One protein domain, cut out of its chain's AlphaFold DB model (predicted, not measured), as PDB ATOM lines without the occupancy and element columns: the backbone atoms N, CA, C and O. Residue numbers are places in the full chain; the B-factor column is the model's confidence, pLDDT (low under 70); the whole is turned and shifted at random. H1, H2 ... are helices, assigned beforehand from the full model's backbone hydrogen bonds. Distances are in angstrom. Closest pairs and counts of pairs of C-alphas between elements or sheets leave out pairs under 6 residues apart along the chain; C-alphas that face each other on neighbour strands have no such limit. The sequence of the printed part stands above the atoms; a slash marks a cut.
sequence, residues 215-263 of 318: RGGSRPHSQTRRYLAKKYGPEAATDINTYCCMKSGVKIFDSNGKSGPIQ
ATOM      1  N   ARG A 215      24.965 -40.200  30.427       62.53
ATOM      2  CA  ARG A 215      23.534 -39.850  30.553       62.53
ATOM      3  C   ARG A 215      22.850 -39.562  29.212       62.53
ATOM      4  O   ARG A 215      21.635 -39.390  29.173       62.53
ATOM      5  N   GLY A 216      23.606 -39.553  28.115       54.12
ATOM      6  CA  GLY A 216      23.123 -39.340  26.745       54.12
ATOM      7  C   GLY A 216      22.318 -40.496  26.141       54.12
ATOM      8  O   GLY A 216      21.842 -40.385  25.014       54.12
ATOM      9  N   GLY A 217      22.116 -41.589  26.884       60.53
ATOM     10  CA  GLY A 217      21.380 -42.765  26.421       60.53
ATOM     11  C   GLY A 217      22.252 -43.746  25.632       60.53
ATOM     12  O   GLY A 217      23.465 -43.782  25.800       60.53
ATOM     13  N   SER A 218      21.624 -44.579  24.798       60.22
ATOM     14  CA  SER A 218      22.274 -45.683  24.068       60.22
ATOM     15  C   SER A 218      22.891 -45.290  22.721       60.22
ATOM     16  O   SER A 218      23.361 -46.167  22.001       60.22
ATOM     17  N   ARG A 219      22.854 -44.007  22.340       68.00
ATOM     18  CA  ARG A 219      23.403 -43.557  21.054       68.00
ATOM     19  C   ARG A 219      24.936 -43.497  21.138       68.00
ATOM     20  O   ARG A 219      25.444 -42.813  22.028       68.00
ATOM     21  N   PRO A 220      25.679 -44.173  20.243       71.38
ATOM     22  CA  PRO A 220      27.129 -44.038  20.157       71.38
ATOM     23  C   PRO A 220      27.537 -42.622  19.722       71.38
ATOM     24  O   PRO A 220      26.704 -41.819  19.285       71.38
ATOM     25  N   HIS A 221      28.828 -42.315  19.862       77.19
ATOM     26  CA  HIS A 221      29.400 -40.998  19.571       77.19
ATOM     27  C   HIS A 221      29.092 -40.538  18.140       77.19
ATOM     28  O   HIS A 221      28.480 -39.492  17.951       77.19
ATOM     29  N   SER A 222      29.398 -41.382  17.154       75.00
ATOM     30  CA  SER A 222      29.092 -41.215  15.728       75.00
ATOM     31  C   SER A 222      27.642 -40.796  15.457       75.00
ATOM     32  O   SER A 222      27.354 -39.753  14.866       75.00
ATOM     33  N   GLN A 223      26.690 -41.568  15.982       75.38
ATOM     34  CA  GLN A 223      25.262 -41.282  15.844       75.38
ATOM     35  C   GLN A 223      24.843 -40.002  16.565       75.38
ATOM     36  O   GLN A 223      23.959 -39.289  16.090       75.38
ATOM     37  N   THR A 224      25.447 -39.711  17.717       79.00
ATOM     38  CA  THR A 224      25.179 -38.480  18.466       79.00
ATOM     39  C   THR A 224      25.662 -37.270  17.673       79.00
ATOM     40  O   THR A 224      24.896 -36.322  17.506       79.00
ATOM     41  N   ARG A 225      26.861 -37.341  17.089       82.81
ATOM     42  CA  ARG A 225      27.427 -36.314  16.210       82.81
ATOM     43  C   ARG A 225      26.546 -36.088  14.983       82.81
ATOM     44  O   ARG A 225      26.159 -34.957  14.706       82.81
ATOM     45  N   ARG A 226      26.109 -37.166  14.321       78.88
ATOM     46  CA  ARG A 226      25.166 -37.109  13.188       78.88
ATOM     47  C   ARG A 226      23.827 -36.482  13.570       78.88
ATOM     48  O   ARG A 226      23.283 -35.668  12.829       78.88
ATOM     49  N   TYR A 227      23.283 -36.844  14.731       82.00
ATOM     50  CA  TYR A 227      22.045 -36.254  15.240       82.00
ATOM     51  C   TYR A 227      22.191 -34.746  15.468       82.00
ATOM     52  O   TYR A 227      21.286 -33.993  15.109       82.00
ATOM     53  N   LEU A 228      23.318 -34.307  16.036       81.44
ATOM     54  CA  LEU A 228      23.611 -32.888  16.231       81.44
ATOM     55  C   LEU A 228      23.726 -32.160  14.886       81.44
ATOM     56  O   LEU A 228      23.072 -31.136  14.720       81.44
ATOM     57  N   ALA A 229      24.434 -32.743  13.911       83.50
ATOM     58  CA  ALA A 229      24.571 -32.185  12.564       83.50
ATOM     59  C   ALA A 229      23.208 -31.973  11.893       83.50
ATOM     60  O   ALA A 229      22.913 -30.896  11.384       83.50
ATOM     61  N   LYS A 230      22.343 -32.994  11.946       81.50
ATOM     62  CA  LYS A 230      21.008 -32.958  11.335       81.50
ATOM     63  C   LYS A 230      20.073 -31.962  12.020       81.50
ATOM     64  O   LYS A 230      19.232 -31.364  11.361       81.50
ATOM     65  N   LYS A 231      20.166 -31.828  13.347       80.56
ATOM     66  CA  LYS A 231      19.207 -31.039  14.130       80.56
ATOM     67  C   LYS A 231      19.603 -29.576  14.300       80.56
ATOM     68  O   LYS A 231      18.719 -28.730  14.365       80.56
ATOM     69  N   TYR A 232      20.897 -29.300  14.413       81.19
ATOM     70  CA  TYR A 232      21.423 -27.984  14.771       81.19
ATOM     71  C   TYR A 232      22.488 -27.478  13.782       81.19
ATOM     72  O   TYR A 232      23.041 -26.403  13.984       81.19
ATOM     73  N   GLY A 233      22.763 -28.228  12.710       80.12
ATOM     74  CA  GLY A 233      23.752 -27.881  11.691       80.12
ATOM     75  C   GLY A 233      25.150 -28.454  11.968       80.12
ATOM     76  O   GLY A 233      25.439 -28.905  13.081       80.12
ATOM     77  N   PRO A 234      26.040 -28.452  10.957       81.56
ATOM     78  CA  PRO A 234      27.385 -29.033  11.055       81.56
ATOM     79  C   PRO A 234      28.238 -28.386  12.158       81.56
ATOM     80  O   PRO A 234      28.981 -29.089  12.838       81.56
ATOM     81  N   GLU A 235      28.049 -27.089  12.408       80.62
ATOM     82  CA  GLU A 235      28.701 -26.309  13.474       80.62
ATOM     83  C   GLU A 235      28.445 -26.881  14.883       80.62
ATOM     84  O   GLU A 235      29.279 -26.787  15.782       80.62
ATOM     85  N   ALA A 236      27.284 -27.507  15.096       77.19
ATOM     86  CA  ALA A 236      26.916 -28.104  16.377       77.19
ATOM     87  C   ALA A 236      27.474 -29.526  16.553       77.19
ATOM     88  O   ALA A 236      27.521 -30.035  17.674       77.19
ATOM     89  N   ALA A 237      27.914 -30.168  15.469       81.12
ATOM     90  CA  ALA A 237      28.405 -31.543  15.427       81.12
ATOM     91  C   ALA A 237      29.914 -31.650  15.698       81.12
ATOM     92  O   ALA A 237      30.617 -32.441  15.065       81.12
ATOM     93  N   THR A 238      30.421 -30.850  16.632       82.31
ATOM     94  CA  THR A 238      31.806 -30.945  17.107       82.31
ATOM     95  C   THR A 238      31.960 -32.108  18.084       82.31
ATOM     96  O   THR A 238      30.990 -32.552  18.709       82.31
ATOM     97  N   ASP A 239      33.185 -32.600  18.260       77.25
ATOM     98  CA  ASP A 239      33.459 -33.681  19.215       77.25
ATOM     99  C   ASP A 239      33.170 -33.247  20.660       77.25
ATOM    100  O   ASP A 239      32.608 -34.014  21.440       77.25
ATOM    101  N   ILE A 240      33.426 -31.977  20.994       80.69
ATOM    102  CA  ILE A 240      33.108 -31.402  22.310       80.69
ATOM    103  C   ILE A 240      31.598 -31.430  22.566       80.69
ATOM    104  O   ILE A 240      31.149 -31.934  23.596       80.69
ATOM    105  N   ASN A 241      30.785 -30.952  21.620       78.00
ATOM    106  CA  ASN A 241      29.332 -30.984  21.773       78.00
ATOM    107  C   ASN A 241      28.797 -32.420  21.799       78.00
ATOM    108  O   ASN A 241      27.911 -32.749  22.589       78.00
ATOM    109  N   THR A 242      29.369 -33.309  20.992       79.69
ATOM    110  CA  THR A 242      29.005 -34.728  21.003       79.69
ATOM    111  C   THR A 242      29.275 -35.345  22.377       79.69
ATOM    112  O   THR A 242      28.379 -35.959  22.962       79.69
ATOM    113  N   TYR A 243      30.446 -35.087  22.959       79.38
ATOM    114  CA  TYR A 243      30.803 -35.510  24.310       79.38
ATOM    115  C   TYR A 243      29.860 -34.934  25.380       79.38
ATOM    116  O   TYR A 243      29.315 -35.683  26.197       79.38
ATOM    117  N   CYS A 244      29.593 -33.624  25.360       75.75
ATOM    118  CA  CYS A 244      28.677 -32.970  26.301       75.75
ATOM    119  C   CYS A 244      27.265 -33.569  26.231       75.75
ATOM    120  O   CYS A 244      26.639 -33.828  27.265       75.75
ATOM    121  N   CYS A 245      26.783 -33.862  25.022       75.38
ATOM    122  CA  CYS A 245      25.516 -34.548  24.788       75.38
ATOM    123  C   CYS A 245      25.518 -35.971  25.363       75.38
ATOM    124  O   CYS A 245      24.562 -36.375  26.025       75.38
ATOM    125  N   MET A 246      26.610 -36.718  25.191       74.69
ATOM    126  CA  MET A 246      26.753 -38.064  25.752       74.69
ATOM    127  C   MET A 246      26.834 -38.072  27.285       74.69
ATOM    128  O   MET A 246      26.347 -39.011  27.921       74.69
ATOM    129  N   LYS A 247      27.398 -37.028  27.902       72.19
ATOM    130  CA  LYS A 247      27.510 -36.914  29.365       72.19
ATOM    131  C   LYS A 247      26.263 -36.368  30.048       72.19
ATOM    132  O   LYS A 247      25.944 -36.827  31.142       72.19
ATOM    133  N   SER A 248      25.530 -35.461  29.408       68.12
ATOM    134  CA  SER A 248      24.438 -34.712  30.055       68.12
ATOM    135  C   SER A 248      23.073 -34.867  29.384       68.12
ATOM    136  O   SER A 248      22.057 -34.458  29.945       68.12
ATOM    137  N   GLY A 249      23.028 -35.488  28.205       70.38
ATOM    138  CA  GLY A 249      21.836 -35.611  27.372       70.38
ATOM    139  C   GLY A 249      21.567 -34.376  26.509       70.38
ATOM    140  O   GLY A 249      21.992 -33.270  26.806       70.38
ATOM    141  N   VAL A 250      20.783 -34.551  25.442       68.44
ATOM    142  CA  VAL A 250      20.465 -33.496  24.450       68.44
ATOM    143  C   VAL A 250      19.767 -32.269  25.067       68.44
ATOM    144  O   VAL A 250      19.764 -31.192  24.485       68.44
ATOM    145  N   LYS A 251      19.166 -32.406  26.254       67.06
ATOM    146  CA  LYS A 251      18.377 -31.343  26.899       67.06
ATOM    147  C   LYS A 251      19.203 -30.149  27.396       67.06
ATOM    148  O   LYS A 251      18.603 -29.151  27.768       67.06
ATOM    149  N   ILE A 252      20.535 -30.256  27.429       67.00
ATOM    150  CA  ILE A 252      21.419 -29.146  27.823       67.00
ATOM    151  C   ILE A 252      21.785 -28.213  26.662       67.00
ATOM    152  O   ILE A 252      22.515 -27.252  26.879       67.00
ATOM    153  N   PHE A 253      21.328 -28.510  25.444       66.25
ATOM    154  CA  PHE A 253      21.618 -27.706  24.260       66.25
ATOM    155  C   PHE A 253      20.568 -26.617  24.065       66.25
ATOM    156  O   PHE A 253      19.368 -26.897  24.146       66.25
ATOM    157  N   ASP A 254      21.023 -25.398  23.783       68.44
ATOM    158  CA  ASP A 254      20.149 -24.292  23.396       68.44
ATOM    159  C   ASP A 254      19.607 -24.459  21.961       68.44
ATOM    160  O   ASP A 254      19.918 -25.422  21.250       68.44
ATOM    161  N   SER A 255      18.749 -23.530  21.523       68.75
ATOM    162  CA  SER A 255      18.171 -23.537  20.169       68.75
ATOM    163  C   SER A 255      19.218 -23.437  19.057       68.75
ATOM    164  O   SER A 255      18.918 -23.785  17.919       68.75
ATOM    165  N   ASN A 256      20.433 -22.997  19.390       65.00
ATOM    166  CA  ASN A 256      21.528 -22.747  18.462       65.00
ATOM    167  C   ASN A 256      22.578 -23.873  18.496       65.00
ATOM    168  O   ASN A 256      23.620 -23.761  17.856       65.00
ATOM    169  N   GLY A 257      22.327 -24.959  19.240       59.03
ATOM    170  CA  GLY A 257      23.208 -26.123  19.288       59.03
ATOM    171  C   GLY A 257      24.459 -25.949  20.152       59.03
ATOM    172  O   GLY A 257      25.379 -26.763  20.035       59.03
ATOM    173  N   LYS A 258      24.511 -24.954  21.050       69.38
ATOM    174  CA  LYS A 258      25.590 -24.826  22.044       69.38
ATOM    175  C   LYS A 258      25.245 -25.582  23.322       69.38
ATOM    176  O   LYS A 258      24.115 -25.534  23.807       69.38
ATOM    177  N   SER A 259      26.229 -26.296  23.866       63.84
ATOM    178  CA  SER A 259      26.080 -27.028  25.124       63.84
ATOM    179  C   SER A 259      26.174 -26.091  26.332       63.84
ATOM    180  O   SER A 259      27.116 -25.313  26.463       63.84
ATOM    181  N   GLY A 260      25.200 -26.180  27.240       63.22
ATOM    182  CA  GLY A 260      25.282 -25.580  28.571       63.22
ATOM    183  C   GLY A 260      26.157 -26.390  29.548       63.22
ATOM    184  O   GLY A 260      26.566 -27.515  29.241       63.22
ATOM    185  N   PRO A 261      26.429 -25.857  30.753       59.62
ATOM    186  CA  PRO A 261      27.266 -26.515  31.757       59.62
ATOM    187  C   PRO A 261      26.685 -27.855  32.247       59.62
ATOM    188  O   PRO A 261      25.476 -28.016  32.432       59.62
ATOM    189  N   ILE A 262      27.571 -28.824  32.501       57.44
ATOM    190  CA  ILE A 262      27.225 -30.177  32.963       57.44
ATOM    191  C   ILE A 262      26.752 -30.124  34.425       57.44
ATOM    192  O   ILE A 262      27.548 -29.909  35.337       57.44
ATOM    193  N   GLN A 263      25.460 -30.361  34.676       56.66
ATOM    194  CA  GLN A 263      24.918 -30.402  36.041       56.66
ATOM    195  C   GLN A 263      25.111 -31.779  36.705       56.66
ATOM    196  O   GLN A 263      24.543 -32.796  36.285       56.66
TER     197      GLN A 263
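What this domain is: This is residues 215 to 263 of the 318 residues of an uncharacterized protein of Setaria italica (UniProt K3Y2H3). Two short helices, H1 and H2, cross nearly at right angles and pack on each other, and the last 15 residues, 249 to 263, trail on from H2 and fold back as a loop with no named element. The printed part has 49 residues with two named helices, H1 then H2 along the chain, and no named strand. The class is all helix, though under half of the residues, 22 of the 49, are in named elements. The whole is compact, with a radius of gyration of the C-alphas of 9.2 A, and rounded, with spans of 24 by 21 by 14 A.

How they stand to each other: Start at Arg 215 and go on to H1, residues 221 to 232; past a short link of 6 residues you reach H2, residues 239 to 248. H1 and H2 touch, with 10 pairs of C-alphas within 8 A. Look at Arg 225 and Thr 242, whose C-alphas are the closest of the two helices at 5.3 A. The lines of the helices stand at 82 degrees, about perpendicular, and their centres are 10.3 A apart. In both H1 and H2, every O i to N i+4 pair is within hydrogen-bond range.

Where its parts are: Find C-alpha 221 at (29.400, -40.998, 19.571); from there H1 runs 16.0 A to C-alpha 232 at (21.423, -27.984, 14.771). H2 runs 14.1 A from C-alpha 239 to C-alpha 248, which you find at (24.438, -34.712, 30.055).

The domain as a whole: The two C-alphas farthest apart are those of Pro 234 and Gln 263, at 25.1 A, while the first and last printed C-alphas, of Arg 215 and Gln 263, are 11.0 A apart. The printed part has no cut. Its mean pLDDT is 72.4; look for values under 70 at residues 215 to 219, residue 248 and residues 250 to 263 of this model.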